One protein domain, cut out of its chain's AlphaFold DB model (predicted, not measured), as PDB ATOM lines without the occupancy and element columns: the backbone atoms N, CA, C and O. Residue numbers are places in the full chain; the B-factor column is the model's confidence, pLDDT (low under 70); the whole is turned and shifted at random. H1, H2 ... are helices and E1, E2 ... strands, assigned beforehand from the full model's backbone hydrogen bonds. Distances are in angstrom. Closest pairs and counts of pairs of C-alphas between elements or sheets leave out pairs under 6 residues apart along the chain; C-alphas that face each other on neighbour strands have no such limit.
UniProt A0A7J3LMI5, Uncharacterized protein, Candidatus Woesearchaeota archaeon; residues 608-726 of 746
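This is residues 608 to 726 of the 746 residues of an uncharacterized protein of Candidatus Woesearchaeota archaeon (UniProt A0A7J3LMI5). A small compact head sits at one end of a very long helix, H5, whose residues 689 to 726 stick out from it as an arm. In the head, H1 and H4 pack on the first part of H5, H3 packs on H4, the strand hairpin E1 and E2 is by H1, and H2 is at the end away from the arm. The 119 printed residues hold two antiparallel strands, then five named helices, and are mostly helix. The whole is extended, with a radius of gyration of the C-alphas of 23.9 A and spans of 84 by 24 by 23 A.

Look first at E1, residues 613 to 615, and E2, residues 618 to 620, an antiparallel hairpin with N 613 and O 620 at 2.8 A. In H1, residues 623 to 632, C-alpha Leu 626 is 5.0 A from that of Ala 620, the closest to E2. H1 touches residues 674 to 685 of H5, residues 674 to 726, at a shallow tilt of 22 degrees, opposite ways; the C-alphas of Ser 627 and Ala 678 are closest, 4.3 A. H4, residues 662 to 669, forms a helical hairpin with H5, closest at the C-alphas of Leu 668 and Thr 677, 6.3 A. H3, residues 650 to 657, and H4 are another, closest at Ala 652 and Ala 665, C-alphas 4.1 A apart. H2, residues 635 to 642, touches H3 only at the corner, C-alphas Tyr 641 and Asp 650 being closest, 5.4 A. Every O i to N i+4 pair is within hydrogen-bond range in H1, H3, H4 and H5; in H2, 2 of 4.

Find C-alpha 613 at (34.792, 40.695, -30.996), where E1 begins. H1 is 14.4 A long. H5 runs 77.5 A from C-alpha 674 at (43.539, 31.292, -40.534) to C-alpha 726 at (-9.555, 85.400, -56.790).

The C-alphas of Met 636 and Phe 726 are farthest apart, 84.6 A. The printed part has no cut and no long link. Look for pLDDT under 70 at residues 644 to 647 and 723 to 726.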
ATOM      1  N   THR A 608      27.952  47.469 -30.531       82.44
ATOM      2  CA  THR A 608      28.464  48.203 -29.363       82.44
ATOM      3  C   THR A 608      29.826  47.662 -28.931       82.44
ATOM      4  O   THR A 608      30.139  46.498 -29.168       82.44
ATOM      5  N   ALA A 609      30.622  48.469 -28.221       76.12
ATOM      6  CA  ALA A 609      31.943  48.057 -27.723       76.12
ATOM      7  C   ALA A 609      31.907  46.787 -26.841       76.12
ATOM      8  O   ALA A 609      32.882  46.043 -26.776       76.12
ATOM      9  N   GLU A 610      30.776  46.517 -26.183       78.38
ATOM     10  CA  GLU A 610      30.547  45.294 -25.406       78.38
ATOM     11  C   GLU A 610      30.352  44.048 -26.287       78.38
ATOM     12  O   GLU A 610      30.794  42.964 -25.912       78.38
ATOM     13  N   LYS A 611      29.739  44.210 -27.468       84.12
ATOM     14  CA  LYS A 611      29.454  43.136 -28.439       84.12
ATOM     15  C   LYS A 611      30.510  43.013 -29.546       84.12
ATOM     16  O   LYS A 611      30.418  42.119 -30.389       84.12
ATOM     17  N   ALA A 612      31.494  43.908 -29.569       86.38
ATOM     18  CA  ALA A 612      32.646  43.810 -30.454       86.38
ATOM     19  C   ALA A 612      33.448  42.540 -30.138       86.38
ATOM     20  O   ALA A 612      33.591  42.151 -28.976       86.38
ATOM     21  N   PHE A 613      33.984  41.894 -31.170       87.75
ATOM     22  CA  PHE A 613      34.792  40.695 -30.996       87.75
ATOM     23  C   PHE A 613      36.131  41.069 -30.359       87.75
ATOM     24  O   PHE A 613      36.862  41.906 -30.891       87.75
ATOM     25  N   LYS A 614      36.453  40.472 -29.210       86.69
ATOM     26  CA  LYS A 614      37.671  40.783 -28.455       86.69
ATOM     27  C   LYS A 614      38.744  39.749 -28.752       86.69
ATOM     28  O   LYS A 614      38.482  38.554 -28.697       86.69
ATOM     29  N   THR A 615      39.947  40.226 -29.032       83.94
ATOM     30  CA  THR A 615      41.122  39.398 -29.301       83.94
ATOM     31  C   THR A 615      42.317  39.870 -28.481       83.94
ATOM     32  O   THR A 615      42.293  40.988 -27.959       83.94
ATOM     33  N   SER A 616      43.401  39.084 -28.419       77.88
ATOM     34  CA  SER A 616      44.637  39.529 -27.750       77.88
ATOM     35  C   SER A 616      45.278  40.750 -28.434       77.88
ATOM     36  O   SER A 616      45.994  41.521 -27.798       77.88
ATOM     37  N   LYS A 617      44.992  40.952 -29.729       77.12
ATOM     38  CA  LYS A 617      45.553  42.017 -30.575       77.12
ATOM     39  C   LYS A 617      44.678  43.274 -30.656       77.12
ATOM     40  O   LYS A 617      45.105  44.265 -31.242       77.12
ATOM     41  N   GLY A 618      43.470  43.250 -30.088       84.62
ATOM     42  CA  GLY A 618      42.520  44.364 -30.134       84.62
ATOM     43  C   GLY A 618      41.063  43.918 -30.249       84.62
ATOM     44  O   GLY A 618      40.741  42.733 -30.146       84.62
ATOM     45  N   THR A 619      40.162  44.871 -30.472       87.56
ATOM     46  CA  THR A 619      38.721  44.622 -30.620       87.56
ATOM     47  C   THR A 619      38.256  44.935 -32.036       87.56
ATOM     48  O   THR A 619      38.582  46.004 -32.545       87.56
ATOM     49  N   ALA A 620      37.466  44.049 -32.639       87.50
ATOM     50  CA  ALA A 620      36.874  44.244 -33.959       87.50
ATOM     51  C   ALA A 620      35.354  44.395 -33.871       87.50
ATOM     52  O   ALA A 620      34.651  43.525 -33.354       87.50
ATOM     53  N   SER A 621      34.842  45.493 -34.419       86.75
ATOM     54  CA  SER A 621      33.400  45.743 -34.541       86.75
ATOM     55  C   SER A 621      32.874  45.398 -35.935       86.75
ATOM     56  O   SER A 621      31.670  45.229 -36.113       86.75
ATOM     57  N   THR A 622      33.765  45.258 -36.922       89.38
ATOM     58  CA  THR A 622      33.418  44.915 -38.306       89.38
ATOM     59  C   THR A 622      34.123  43.635 -38.773       89.38
ATOM     60  O   THR A 622      35.223  43.329 -38.301       89.38
ATOM     61  N   PRO A 623      33.539  42.875 -39.724       89.81
ATOM     62  CA  PRO A 623      34.224  41.740 -40.348       89.81
ATOM     63  C   PRO A 623      35.599  42.095 -40.924       89.81
ATOM     64  O   PRO A 623      36.532  41.302 -40.815       89.81
ATOM     65  N   GLY A 624      35.747  43.293 -41.497       89.69
ATOM     66  CA  GLY A 624      37.023  43.767 -42.038       89.69
ATOM     67  C   GLY A 624      38.099  43.941 -40.965       89.69
ATOM     68  O   GLY A 624      39.210  43.438 -41.126       89.69
ATOM     69  N   GLU A 625      37.765  44.584 -39.843       89.75
ATOM     70  CA  GLU A 625      38.678  44.709 -38.696       89.75
ATOM     71  C   GLU A 625      39.078  43.334 -38.156       89.75
ATOM     72  O   GLU A 625      40.260  43.076 -37.926       89.75
ATOM     73  N   LEU A 626      38.111  42.421 -38.030       90.62
ATOM     74  CA  LEU A 626      38.362  41.069 -37.541       90.62
ATOM     75  C   LEU A 626      39.281  40.284 -38.487       90.62
ATOM     76  O   LEU A 626      40.185  39.591 -38.029       90.62
ATOM     77  N   SER A 627      39.114  40.442 -39.803       90.75
ATOM     78  CA  SER A 627      40.011  39.857 -40.807       90.75
ATOM     79  C   SER A 627      41.462  40.323 -40.638       90.75
ATOM     80  O   SER A 627      42.391  39.524 -40.793       90.75
ATOM     81  N   VAL A 628      41.675  41.609 -40.344       90.88
ATOM     82  CA  VAL A 628      43.019  42.176 -40.134       90.88
ATOM     83  C   VAL A 628      43.630  41.636 -38.843       90.88
ATOM     84  O   VAL A 628      44.784  41.207 -38.860       90.88
ATOM     85  N   LEU A 629      42.851  41.578 -37.756       90.25
ATOM     86  CA  LEU A 629      43.305  41.011 -36.484       90.25
ATOM     87  C   LEU A 629      43.678  39.531 -36.634       90.25
ATOM     88  O   LEU A 629      44.783  39.155 -36.260       90.25
ATOM     89  N   ILE A 630      42.832  38.717 -37.277       89.56
ATOM     90  CA  ILE A 630      43.107  37.291 -37.541       89.56
ATOM     91  C   ILE A 630      44.376  37.110 -38.381       89.56
ATOM     92  O   ILE A 630      45.161  36.194 -38.139       89.56
ATOM     93  N   SER A 631      44.618  37.991 -39.353       87.62
ATOM     94  CA  SER A 631      45.826  37.926 -40.186       87.62
ATOM     95  C   SER A 631      47.109  38.255 -39.409       87.62
ATOM     96  O   SER A 631      48.188  37.801 -39.800       87.62
ATOM     97  N   ALA A 632      46.997  39.015 -38.316       85.88
ATOM     98  CA  ALA A 632      48.101  39.408 -37.440       85.88
ATOM     99  C   ALA A 632      48.347  38.441 -36.259       85.88
ATOM    100  O   ALA A 632      49.377  38.553 -35.593       85.88
ATOM    101  N   MET A 633      47.426  37.507 -35.997       87.56
ATOM    102  CA  MET A 633      47.573  36.435 -35.000       87.56
ATOM    103  C   MET A 633      48.468  35.306 -35.504       87.56
ATOM    104  O   MET A 633      48.559  35.075 -36.715       87.56
ATOM    105  N   ASP A 634      49.077  34.558 -34.585       87.00
ATOM    106  CA  ASP A 634      49.720  33.287 -34.917       87.00
ATOM    107  C   ASP A 634      48.701  32.130 -35.015       87.00
ATOM    108  O   ASP A 634      47.530  32.253 -34.648       87.00
ATOM    109  N   ASP A 635      49.127  30.999 -35.586       84.00
ATOM    110  CA  ASP A 635      48.239  29.856 -35.833       84.00
ATOM    111  C   ASP A 635      47.808  29.136 -34.536       84.00
ATOM    112  O   ASP A 635      46.843  28.371 -34.562       84.00
ATOM    113  N   MET A 636      48.509  29.353 -33.417       82.75
ATOM    114  CA  MET A 636      48.190  28.749 -32.120       82.75
ATOM    115  C   MET A 636      47.078  29.544 -31.434       82.75
ATOM    116  O   MET A 636      46.061  28.964 -31.063       82.75
ATOM    117  N   GLU A 637      47.223  30.870 -31.399       84.62
ATOM    118  CA  GLU A 637      46.214  31.826 -30.941       84.62
ATOM    119  C   GLU A 637      44.916  31.690 -31.751       84.62
ATOM    120  O   GLU A 637      43.822  31.634 -31.194       84.62
ATOM    121  N   PHE A 638      45.013  31.562 -33.078       88.06
ATOM    122  CA  PHE A 638      43.842  31.394 -33.940       88.06
ATOM    123  C   PHE A 638      43.035  30.122 -33.616       88.06
ATOM    124  O   PHE A 638      41.800  30.139 -33.651       88.06
ATOM    125  N   ARG A 639      43.713  29.015 -33.282       84.44
ATOM    126  CA  ARG A 639      43.056  27.734 -32.971       84.44
ATOM    127  C   ARG A 639      42.235  27.785 -31.687       84.44
ATOM    128  O   ARG A 639      41.259  27.044 -31.611       84.44
ATOM    129  N   GLU A 640      42.572  28.653 -30.733       85.38
ATOM    130  CA  GLU A 640      41.791  28.816 -29.500       85.38
ATOM    131  C   GLU A 640      40.359  29.292 -29.783       85.38
ATOM    132  O   GLU A 640      39.428  28.839 -29.123       85.38
ATOM    133  N   TYR A 641      40.165  30.128 -30.810       84.56
ATOM    134  CA  TYR A 641      38.851  30.659 -31.205       84.56
ATOM    135  C   TYR A 641      38.066  29.735 -32.150       84.56
ATOM    136  O   TYR A 641      36.841  29.815 -32.232       84.56
ATOM    137  N   VAL A 642      38.749  28.865 -32.901       82.31
ATOM    138  CA  VAL A 642      38.094  27.912 -33.819       82.31
ATOM    139  C   VAL A 642      37.730  26.604 -33.113       82.31
ATOM    140  O   VAL A 642      36.667  26.049 -33.382       82.31
ATOM    141  N   ASN A 643      38.585  26.142 -32.195       74.81
ATOM    142  CA  ASN A 643      38.445  24.902 -31.428       74.81
ATOM    143  C   ASN A 643      38.492  25.187 -29.921       74.81
ATOM    144  O   ASN A 643      39.330  24.651 -29.193       74.81
ATOM    145  N   ASN A 644      37.588  26.042 -29.445       67.75
ATOM    146  CA  ASN A 644      37.466  26.306 -28.016       67.75
ATOM    147  C   ASN A 644      36.962  25.064 -27.245       67.75
ATOM    148  O   ASN A 644      36.479  24.092 -27.833       67.75
ATOM    149  N   ALA A 645      37.003  25.104 -25.908       59.34
ATOM    150  CA  ALA A 645      36.581  23.997 -25.033       59.34
ATOM    151  C   ALA A 645      35.115  23.532 -25.228       59.34
ATOM    152  O   ALA A 645      34.732  22.483 -24.713       59.34
ATOM    153  N   THR A 646      34.295  24.288 -25.971       62.53
ATOM    154  CA  THR A 646      32.893  23.964 -26.293       62.53
ATOM    155  C   THR A 646      32.690  23.415 -27.714       62.53
ATOM    156  O   THR A 646      31.556  23.110 -28.088       62.53
ATOM    157  N   GLY A 647      33.761  23.280 -28.509       68.88
ATOM    158  CA  GLY A 647      33.721  22.755 -29.878       68.88
ATOM    159  C   GLY A 647      33.020  23.673 -30.886       68.88
ATOM    160  O   GLY A 647      32.555  23.203 -31.927       68.88
ATOM    161  N   LYS A 648      32.886  24.969 -30.574       77.75
ATOM    162  CA  LYS A 648      32.245  25.967 -31.438       77.75
ATOM    163  C   LYS A 648      33.287  26.941 -31.982       77.75
ATOM    164  O   LYS A 648      34.163  27.379 -31.252       77.75
ATOM    165  N   ASN A 649      33.127  27.315 -33.251       88.25
ATOM    166  CA  ASN A 649      33.904  28.383 -33.872       88.25
ATOM    167  C   ASN A 649      33.334  29.746 -33.436       88.25
ATOM    168  O   ASN A 649      32.222  30.114 -33.834       88.25
ATOM    169  N   ASP A 650      34.092  30.488 -32.633       89.06
ATOM    170  CA  ASP A 650      33.663  31.753 -32.029       89.06
ATOM    171  C   ASP A 650      33.446  32.859 -33.066       89.06
ATOM    172  O   ASP A 650      32.536  33.680 -32.919       89.06
ATOM    173  N   PHE A 651      34.186  32.835 -34.179       91.00
ATOM    174  CA  PHE A 651      33.958  33.754 -35.297       91.00
ATOM    175  C   PHE A 651      32.590  33.512 -35.947       91.00
ATOM    176  O   PHE A 651      31.891  34.458 -36.320       91.00
ATOM    177  N   ALA A 652      32.176  32.247 -36.054       89.19
ATOM    178  CA  ALA A 652      30.859  31.897 -36.568       89.19
ATOM    179  C   ALA A 652      29.726  32.261 -35.598       89.19
ATOM    180  O   ALA A 652      28.655  32.680 -36.040       89.19
ATOM    181  N   VAL A 653      29.947  32.114 -34.287       90.00
ATOM    182  CA  VAL A 653      28.981  32.544 -33.261       90.00
ATOM    183  C   VAL A 653      28.791  34.056 -33.329       90.00
ATOM    184  O   VAL A 653      27.659  34.523 -33.427       90.00
ATOM    185  N   TRP A 654      29.886  34.814 -33.404       92.00
ATOM    186  CA  TRP A 654      29.840  36.269 -33.530       92.00
ATOM    187  C   TRP A 654      29.125  36.732 -34.807       92.00
ATOM    188  O   TRP A 654      28.243  37.589 -34.751       92.00
ATOM    189  N   ALA A 655      29.418  36.114 -35.956       90.56
ATOM    190  CA  ALA A 655      28.737  36.434 -37.211       90.56
ATOM    191  C   ALA A 655      27.219  36.176 -37.162       90.56
ATOM    192  O   ALA A 655      26.450  36.910 -37.784       90.56
ATOM    193  N   LYS A 656      26.776  35.160 -36.415       91.06
ATOM    194  CA  LYS A 656      25.353  34.858 -36.248       91.06
ATOM    195  C   LYS A 656      24.676  35.792 -35.248       91.06
ATOM    196  O   LYS A 656      23.654  36.382 -35.565       91.06
ATOM    197  N   GLU A 657      25.222  35.906 -34.042       89.44
ATOM    198  CA  GLU A 657      24.536  36.556 -32.918       89.44
ATOM    199  C   GLU A 657      24.697  38.078 -32.911       89.44
ATOM    200  O   GLU A 657      23.809  38.790 -32.441       89.44
ATOM    201  N   VAL A 658      25.815  38.588 -33.434       90.62
ATOM    202  CA  VAL A 658      26.114  40.029 -33.434       90.62
ATOM    203  C   VAL A 658      25.808  40.665 -34.785       90.62
ATOM    204  O   VAL A 658      25.264  41.765 -34.824       90.62
ATOM    205  N   LEU A 659      26.119  39.981 -35.889       88.88
ATOM    206  CA  LEU A 659      25.902  40.518 -37.239       88.88
ATOM    207  C   LEU A 659      24.585  40.063 -37.892       88.88
ATOM    208  O   LEU A 659      24.328  40.460 -39.028       88.88
ATOM    209  N   ASP A 660      23.781  39.241 -37.206       89.88
ATOM    210  CA  ASP A 660      22.535  38.635 -37.717       89.88
ATOM    211  C   ASP A 660      22.724  37.963 -39.093       89.88
ATOM    212  O   ASP A 660      21.867  38.027 -39.974       89.88
ATOM    213  N   ASN A 661      23.903  37.365 -39.318       91.50
ATOM    214  CA  ASN A 661      24.320  36.842 -40.617       91.50
ATOM    215  C   ASN A 661      24.586  35.335 -40.549       91.50
ATOM    216  O   ASN A 661      25.730  34.871 -40.479       91.50
ATOM    217  N   ASP A 662      23.503  34.560 -40.624       89.44
ATOM    218  CA  ASP A 662      23.546  33.095 -40.649       89.44
ATOM    219  C   ASP A 662      24.417  32.547 -41.793       89.44
ATOM    220  O   ASP A 662      25.195  31.613 -41.600       89.44
ATOM    221  N   ALA A 663      24.355  33.165 -42.977       88.44
ATOM    222  CA  ALA A 663      25.113  32.724 -44.148       88.44
ATOM    223  C   ALA A 663      26.631  32.931 -43.999       88.44
ATOM    224  O   ALA A 663      27.436  32.182 -44.562       88.44
ATOM    225  N   LEU A 664      27.056  33.967 -43.276       91.19
ATOM    226  CA  LEU A 664      28.457  34.169 -42.916       91.19
ATOM    227  C   LEU A 664      28.883  33.181 -41.828       91.19
ATOM    228  O   LEU A 664      29.926  32.549 -41.972       91.19
ATOM    229  N   ALA A 665      28.054  32.992 -40.801       91.00
ATOM    230  CA  ALA A 665      28.314  32.033 -39.734       91.00
ATOM    231  C   ALA A 665      28.525  30.610 -40.271       91.00
ATOM    232  O   ALA A 665      29.490  29.946 -39.901       91.00
ATOM    233  N   ASP A 666      27.683  30.153 -41.198       90.62
ATOM    234  CA  ASP A 666      27.812  28.821 -41.801       90.62
ATOM    235  C   ASP A 666      29.075  28.654 -42.647       90.62
ATOM    236  O   ASP A 666      29.648  27.563 -42.686       90.62
ATOM    237  N   ARG A 667      29.528  29.722 -43.316       90.94
ATOM    238  CA  ARG A 667      30.808  29.715 -44.039       90.94
ATOM    239  C   ARG A 667      31.984  29.627 -43.070       90.94
ATOM    240  O   ARG A 667      32.887  28.839 -43.308       90.94
ATOM    241  N   LEU A 668      31.934  30.374 -41.967       90.94
ATOM    242  CA  LEU A 668      32.979  30.367 -40.942       90.94
ATOM    243  C   LEU A 668      33.037  29.038 -40.176       90.94
ATOM    244  O   LEU A 668      34.124  28.563 -39.889       90.94
ATOM    245  N   ARG A 669      31.901  28.370 -39.919       89.81
ATOM    246  CA  ARG A 669      31.877  27.031 -39.282       89.81
ATOM    247  C   ARG A 669      32.639  25.965 -40.064       89.81
ATOM    248  O   ARG A 669      33.104  25.004 -39.466       89.81
ATOM    249  N   LYS A 670      32.680  26.092 -41.391       89.50
ATOM    250  CA  LYS A 670      33.295  25.109 -42.295       89.50
ATOM    251  C   LYS A 670      34.768  25.390 -42.568       89.50
ATOM    252  O   LYS A 670      35.402  24.578 -43.231       89.50
ATOM    253  N   GLU A 671      35.278  26.528 -42.112       88.50
ATOM    254  CA  GLU A 671      36.638  26.971 -42.379       88.50
ATOM    255  C   GLU A 671      37.482  26.858 -41.108       88.50
ATOM    256  O   GLU A 671      37.153  27.437 -40.072       88.50
ATOM    257  N   ASP A 672      38.572  26.104 -41.198       83.50
ATOM    258  CA  ASP A 672      39.492  25.823 -40.094       83.50
ATOM    259  C   ASP A 672      40.860  26.495 -40.278       83.50
ATOM    260  O   ASP A 672      41.701  26.462 -39.376       83.50
ATOM    261  N   THR A 673      41.092  27.146 -41.424       89.06
ATOM    262  CA  THR A 673      42.352  27.829 -41.705       89.06
ATOM    263  C   THR A 673      42.285  29.320 -41.383       89.06
ATOM    264  O   THR A 673      41.306  30.014 -41.676       89.06
ATOM    265  N   ARG A 674      43.388  29.858 -40.843       90.00
ATOM    266  CA  ARG A 674      43.539  31.292 -40.534       90.00
ATOM    267  C   ARG A 674      43.363  32.169 -41.775       90.00
ATOM    268  O   ARG A 674      42.596  33.129 -41.767       90.00
ATOM    269  N   LYS A 675      44.037  31.806 -42.874       89.12
ATOM    270  CA  LYS A 675      43.963  32.536 -44.153       89.12
ATOM    271  C   LYS A 675      42.574  32.454 -44.791       89.12
ATOM    272  O   LYS A 675      42.097  33.465 -45.306       89.12
ATOM    273  N   GLY A 676      41.928  31.287 -44.752       88.25
ATOM    274  CA  GLY A 676      40.568  31.109 -45.264       88.25
ATOM    275  C   GLY A 676      39.560  31.941 -44.477       88.25
ATOM    276  O   GLY A 676      38.796  32.702 -45.069       88.25
ATOM    277  N   THR A 677      39.642  31.904 -43.146       90.50
ATOM    278  CA  THR A 677      38.750  32.658 -42.250       90.50
ATOM    279  C   THR A 677      38.895  34.168 -42.447       90.50
ATOM    280  O   THR A 677      37.892  34.861 -42.629       90.50
ATOM    281  N   ALA A 678      40.130  34.679 -42.516       89.94
ATOM    282  CA  ALA A 678      40.384  36.085 -42.836       89.94
ATOM    283  C   ALA A 678      39.818  36.464 -44.218       89.94
ATOM    284  O   ALA A 678      39.107  37.457 -44.354       89.94
ATOM    285  N   SER A 679      40.036  35.637 -45.247       91.94
ATOM    286  CA  SER A 679      39.506  35.903 -46.591       91.94
ATOM    287  C   SER A 679      37.973  35.937 -46.640       91.94
ATOM    288  O   SER A 679      37.397  36.795 -47.316       91.94
ATOM    289  N   ILE A 680      37.298  35.038 -45.916       92.00
ATOM    290  CA  ILE A 680      35.831  35.005 -45.819       92.00
ATOM    291  C   ILE A 680      35.306  36.292 -45.175       92.00
ATOM    292  O   ILE A 680      34.345  36.876 -45.680       92.00
ATOM    293  N   LEU A 681      35.946  36.755 -44.101       92.31
ATOM    294  CA  LEU A 681      35.566  37.980 -43.394       92.31
ATOM    295  C   LEU A 681      35.844  39.247 -44.213       92.31
ATOM    296  O   LEU A 681      34.999  40.141 -44.247       92.31
ATOM    297  N   ALA A 682      36.963  39.302 -44.940       91.31
ATOM    298  CA  ALA A 682      37.261  40.398 -45.863       91.31
ATOM    299  C   ALA A 682      36.196  40.515 -46.969       91.31
ATOM    300  O   ALA A 682      35.672  41.598 -47.220       91.31
ATOM    301  N   ARG A 683      35.792  39.390 -47.575       90.25
ATOM    302  CA  ARG A 683      34.698  39.373 -48.566       90.25
ATOM    303  C   ARG A 683      33.356  39.767 -47.955       90.25
ATOM    304  O   ARG A 683      32.574  40.468 -48.588       90.25
ATOM    305  N   ALA A 684      33.090  39.349 -46.719       90.75
ATOM    306  CA  ALA A 684      31.874  39.739 -46.016       90.75
ATOM    307  C   ALA A 684      31.808  41.255 -45.764       90.75
ATOM    308  O   ALA A 684      30.729  41.839 -45.849       90.75
ATOM    309  N   GLN A 685      32.949  41.901 -45.509       92.44
ATOM    310  CA  GLN A 685      33.035  43.357 -45.394       92.44
ATOM    311  C   GLN A 685      32.682  44.054 -46.718       92.44
ATOM    312  O   GLN A 685      31.891  44.998 -46.726       92.44
ATOM    313  N   GLU A 686      33.206  43.570 -47.846       90.25
ATOM    314  CA  GLU A 686      32.872  44.110 -49.172       90.25
ATOM    315  C   GLU A 686      31.375  43.960 -49.498       90.25
ATOM    316  O   GLU A 686      30.742  44.888 -50.021       90.25
ATOM    317  N   ASP A 687      30.786  42.810 -49.149       87.62
ATOM    318  CA  ASP A 687      29.354  42.551 -49.301       87.62
ATOM    319  C   ASP A 687      28.515  43.534 -48.465       87.62
ATOM    320  O   ASP A 687      27.561  44.128 -48.981       87.62
ATOM    321  N   LEU A 688      28.901  43.781 -47.208       89.25
ATOM    322  CA  LEU A 688      28.252  44.763 -46.331       89.25
ATOM    323  C   LEU A 688      28.319  46.186 -46.894       89.25
ATOM    324  O   LEU A 688      27.317  46.907 -46.901       89.25
ATOM    325  N   GLU A 689      29.471  46.602 -47.418       89.06
ATOM    326  CA  GLU A 689      29.620  47.923 -48.036       89.06
ATOM    327  C   GLU A 689      28.763  48.072 -49.293       89.06
ATOM    328  O   GLU A 689      28.176  49.134 -49.551       89.06
ATOM    329  N   ARG A 690      28.663  47.005 -50.090       88.00
ATOM    330  CA  ARG A 690      27.791  46.958 -51.263       88.00
ATOM    331  C   ARG A 690      26.323  47.081 -50.863       88.00
ATOM    332  O   ARG A 690      25.623  47.918 -51.440       88.00
ATOM    333  N   ILE A 691      25.877  46.316 -49.869       87.19
ATOM    334  CA  ILE A 691      24.519  46.407 -49.313       87.19
ATOM    335  C   ILE A 691      24.254  47.832 -48.806       87.19
ATOM    336  O   ILE A 691      23.263  48.462 -49.185       87.19
ATOM    337  N   GLY A 692      25.189  48.403 -48.045       85.75
ATOM    338  CA  GLY A 692      25.087  49.760 -47.519       85.75
ATOM    339  C   GLY A 692      25.007  50.847 -48.593       85.75
ATOM    340  O   GLY A 692      24.314  51.851 -48.409       85.75
ATOM    341  N   ARG A 693      25.695  50.693 -49.732       87.62
ATOM    342  CA  ARG A 693      25.547  51.605 -50.886       87.62
ATOM    343  C   ARG A 693      24.138  51.534 -51.473       87.62
ATOM    344  O   ARG A 693      23.506  52.576 -51.646       87.62
ATOM    345  N   ILE A 694      23.625  50.324 -51.697       85.19
ATOM    346  CA  ILE A 694      22.285  50.089 -52.255       85.19
ATOM    347  C   ILE A 694      21.197  50.678 -51.343       85.19
ATOM    348  O   ILE A 694      20.303  51.384 -51.817       85.19
ATOM    349  N   LEU A 695      21.286  50.443 -50.032       85.19
ATOM    350  CA  LEU A 695      20.312  50.951 -49.063       85.19
ATOM    351  C   LEU A 695      20.343  52.483 -48.959       85.19
ATOM    352  O   LEU A 695      19.285  53.116 -48.944       85.19
ATOM    353  N   ARG A 696      21.532  53.102 -48.971       83.81
ATOM    354  CA  ARG A 696      21.673  54.571 -48.972       83.81
ATOM    355  C   ARG A 696      21.089  55.208 -50.229       83.81
ATOM    356  O   ARG A 696      20.409  56.231 -50.139       83.81
ATOM    357  N   GLU A 697      21.310  54.616 -51.400       84.00
ATOM    358  CA  GLU A 697      20.676  55.084 -52.636       84.00
ATOM    359  C   GLU A 697      19.154  54.956 -52.587       84.00
ATOM    360  O   GLU A 697      18.444  55.877 -53.002       84.00
ATOM    361  N   LYS A 698      18.643  53.848 -52.043       82.88
ATOM    362  CA  LYS A 698      17.203  53.634 -51.868       82.88
ATOM    363  C   LYS A 698      16.589  54.691 -50.945       82.88
ATOM    364  O   LYS A 698      15.606  55.320 -51.331       82.88
ATOM    365  N   GLN A 699      17.214  54.978 -49.803       81.06
ATOM    366  CA  GLN A 699      16.774  56.037 -48.886       81.06
ATOM    367  C   GLN A 699      16.811  57.428 -49.535       81.06
ATOM    368  O   GLN A 699      15.858  58.194 -49.392       81.06
ATOM    369  N   LYS A 700      17.859  57.751 -50.309       83.56
ATOM    370  CA  LYS A 700      17.929  59.012 -51.073       83.56
ATOM    371  C   LYS A 700      16.784  59.131 -52.082       83.56
ATOM    372  O   LYS A 700      16.189  60.202 -52.208       83.56
ATOM    373  N   ARG A 701      16.445  58.044 -52.787       81.19
ATOM    374  CA  ARG A 701      15.312  58.009 -53.731       81.19
ATOM    375  C   ARG A 701      13.970  58.172 -53.018       81.19
ATOM    376  O   ARG A 701      13.127  58.927 -53.495       81.19
ATOM    377  N   GLU A 702      13.784  57.526 -51.871       80.56
ATOM    378  CA  GLU A 702      12.566  57.659 -51.059       80.56
ATOM    379  C   GLU A 702      12.409  59.072 -50.483       80.56
ATOM    380  O   GLU A 702      11.323  59.640 -50.564       80.56
ATOM    381  N   GLN A 703      13.483  59.685 -49.979       79.00
ATOM    382  CA  GLN A 703      13.464  61.081 -49.528       79.00
ATOM    383  C   GLN A 703      13.170  62.050 -50.676       79.00
ATOM    384  O   GLN A 703      12.354  62.954 -50.509       79.00
ATOM    385  N   LYS A 704      13.775  61.843 -51.854       80.88
ATOM    386  CA  LYS A 704      13.490  62.646 -53.050       80.88
ATOM    387  C   LYS A 704      12.030  62.496 -53.488       80.88
ATOM    388  O   LYS A 704      11.396  63.489 -53.822       80.88
ATOM    389  N   SER A 705      11.473  61.285 -53.423       77.88
ATOM    390  CA  SER A 705      10.055  61.032 -53.710       77.88
ATOM    391  C   SER A 705       9.122  61.692 -52.687       77.88
ATOM    392  O   SER A 705       8.129  62.297 -53.083       77.88
ATOM    393  N   LYS A 706       9.445  61.633 -51.387       80.75
ATOM    394  CA  LYS A 706       8.681  62.323 -50.334       80.75
ATOM    395  C   LYS A 706       8.730  63.842 -50.496       80.75
ATOM    396  O   LYS A 706       7.689  64.475 -50.389       80.75
ATOM    397  N   ARG A 707       9.903  64.407 -50.811       79.56
ATOM    398  CA  ARG A 707      10.058  65.835 -51.132       79.56
ATOM    399  C   ARG A 707       9.216  66.238 -52.334       79.56
ATOM    400  O   ARG A 707       8.432  67.161 -52.218       79.56
ATOM    401  N   TYR A 708       9.296  65.481 -53.425       77.88
ATOM    402  CA  TYR A 708       8.495  65.746 -54.619       77.88
ATOM    403  C   TYR A 708       6.983  65.690 -54.339       77.88
ATOM    404  O   TYR A 708       6.230  66.537 -54.806       77.88
ATOM    405  N   LYS A 709       6.523  64.727 -53.527       80.25
ATOM    406  CA  LYS A 709       5.115  64.660 -53.096       80.25
ATOM    407  C   LYS A 709       4.717  65.839 -52.203       80.25
ATOM    408  O   LYS A 709       3.618  66.356 -52.363       80.25
ATOM    409  N   ALA A 710       5.590  66.266 -51.294       76.50
ATOM    410  CA  ALA A 710       5.350  67.436 -50.450       76.50
ATOM    411  C   ALA A 710       5.312  68.737 -51.274       76.50
ATOM    412  O   ALA A 710       4.447  69.568 -51.040       76.50
ATOM    413  N   GLU A 711       6.186  68.881 -52.276       81.25
ATOM    414  CA  GLU A 711       6.191  70.004 -53.226       81.25
ATOM    415  C   GLU A 711       4.910  70.039 -54.072       81.25
ATOM    416  O   GLU A 711       4.327  71.106 -54.253       81.25
ATOM    417  N   GLN A 712       4.417  68.882 -54.536       79.56
ATOM    418  CA  GLN A 712       3.124  68.808 -55.227       79.56
ATOM    419  C   GLN A 712       1.960  69.215 -54.317       79.56
ATOM    420  O   GLN A 712       1.105  69.983 -54.745       79.56
ATOM    421  N   GLN A 713       1.947  68.752 -53.064       79.00
ATOM    422  CA  GLN A 713       0.918  69.137 -52.094       79.00
ATOM    423  C   GLN A 713       0.978  70.632 -51.752       79.00
ATOM    424  O   GLN A 713      -0.069  71.268 -51.667       79.00
ATOM    425  N   LEU A 714       2.176  71.213 -51.609       77.25
ATOM    426  CA  LEU A 714       2.338  72.656 -51.405       77.25
ATOM    427  C   LEU A 714       1.826  73.454 -52.608       77.25
ATOM    428  O   LEU A 714       1.060  74.392 -52.427       77.25
ATOM    429  N   SER A 715       2.184  73.042 -53.828       75.50
ATOM    430  CA  SER A 715       1.722  73.687 -55.064       75.50
ATOM    431  C   SER A 715       0.197  73.622 -55.219       75.50
ATOM    432  O   SER A 715      -0.431  74.567 -55.697       75.50
ATOM    433  N   GLU A 716      -0.424  72.523 -54.793       77.69
ATOM    434  CA  GLU A 716      -1.878  72.360 -54.809       77.69
ATOM    435  C   GLU A 716      -2.573  73.242 -53.754       77.69
ATOM    436  O   GLU A 716      -3.632  73.811 -54.023       77.69
ATOM    437  N   VAL A 717      -1.960  73.419 -52.578       76.81
ATOM    438  CA  VAL A 717      -2.429  74.356 -51.541       76.81
ATOM    439  C   VAL A 717      -2.270  75.813 -51.991       76.81
ATOM    440  O   VAL A 717      -3.198  76.600 -51.817       76.81
ATOM    441  N   GLU A 718      -1.150  76.169 -52.623       77.00
ATOM    442  CA  GLU A 718      -0.931  77.499 -53.210       77.00
ATOM    443  C   GLU A 718      -1.964  77.811 -54.296       77.00
ATOM    444  O   GLU A 718      -2.550  78.892 -54.284       77.00
ATOM    445  N   LYS A 719      -2.269  76.854 -55.185       73.50
ATOM    446  CA  LYS A 719      -3.345  77.009 -56.179       73.50
ATOM    447  C   LYS A 719      -4.701  77.278 -55.528       73.50
ATOM    448  O   LYS A 719      -5.388  78.204 -55.949       73.50
ATOM    449  N   LYS A 720      -5.056  76.535 -54.476       76.50
ATOM    450  CA  LYS A 720      -6.322  76.733 -53.746       76.50
ATOM    451  C   LYS A 720      -6.385  78.080 -53.015       76.50
ATOM    452  O   LYS A 720      -7.450  78.685 -52.945       76.50
ATOM    453  N   LEU A 721      -5.262  78.577 -52.493       72.69
ATOM    454  CA  LEU A 721      -5.168  79.918 -51.897       72.69
ATOM    455  C   LEU A 721      -5.299  81.030 -52.947       72.69
ATOM    456  O   LEU A 721      -5.945  82.043 -52.683       72.69
ATOM    457  N   VAL A 722      -4.724  80.844 -54.139       71.06
ATOM    458  CA  VAL A 722      -4.872  81.783 -55.263       71.06
ATOM    459  C   VAL A 722      -6.311  81.802 -55.778       71.06
ATOM    460  O   VAL A 722      -6.840  82.890 -55.986       71.06
ATOM    461  N   GLU A 723      -6.965  80.645 -55.924       68.69
ATOM    462  CA  GLU A 723      -8.388  80.555 -56.294       68.69
ATOM    463  C   GLU A 723      -9.287  81.253 -55.265       68.69
ATOM    464  O   GLU A 723     -10.120  82.076 -55.644       68.69
ATOM    465  N   LYS A 724      -9.051  81.033 -53.965       67.44
ATOM    466  CA  LYS A 724      -9.806  81.695 -52.890       67.44
ATOM    467  C   LYS A 724      -9.620  83.222 -52.881       67.44
ATOM    468  O   LYS A 724     -10.590  83.960 -52.743       67.44
ATOM    469  N   ASN A 725      -8.394  83.708 -53.093       63.28
ATOM    470  CA  ASN A 725      -8.112  85.146 -53.210       63.28
ATOM    471  C   ASN A 725      -8.675  85.768 -54.507       63.28
ATOM    472  O   ASN A 725      -8.900  86.979 -54.556       63.28
ATOM    473  N   PHE A 726      -8.882  84.970 -55.560       58.56
ATOM    474  CA  PHE A 726      -9.555  85.400 -56.790       58.56
ATOM    475  C   PHE A 726     -11.078  85.482 -56.613       58.56
ATOM    476  O   PHE A 726     -11.701  86.382 -57.177       58.56
TER     477      PHE A 726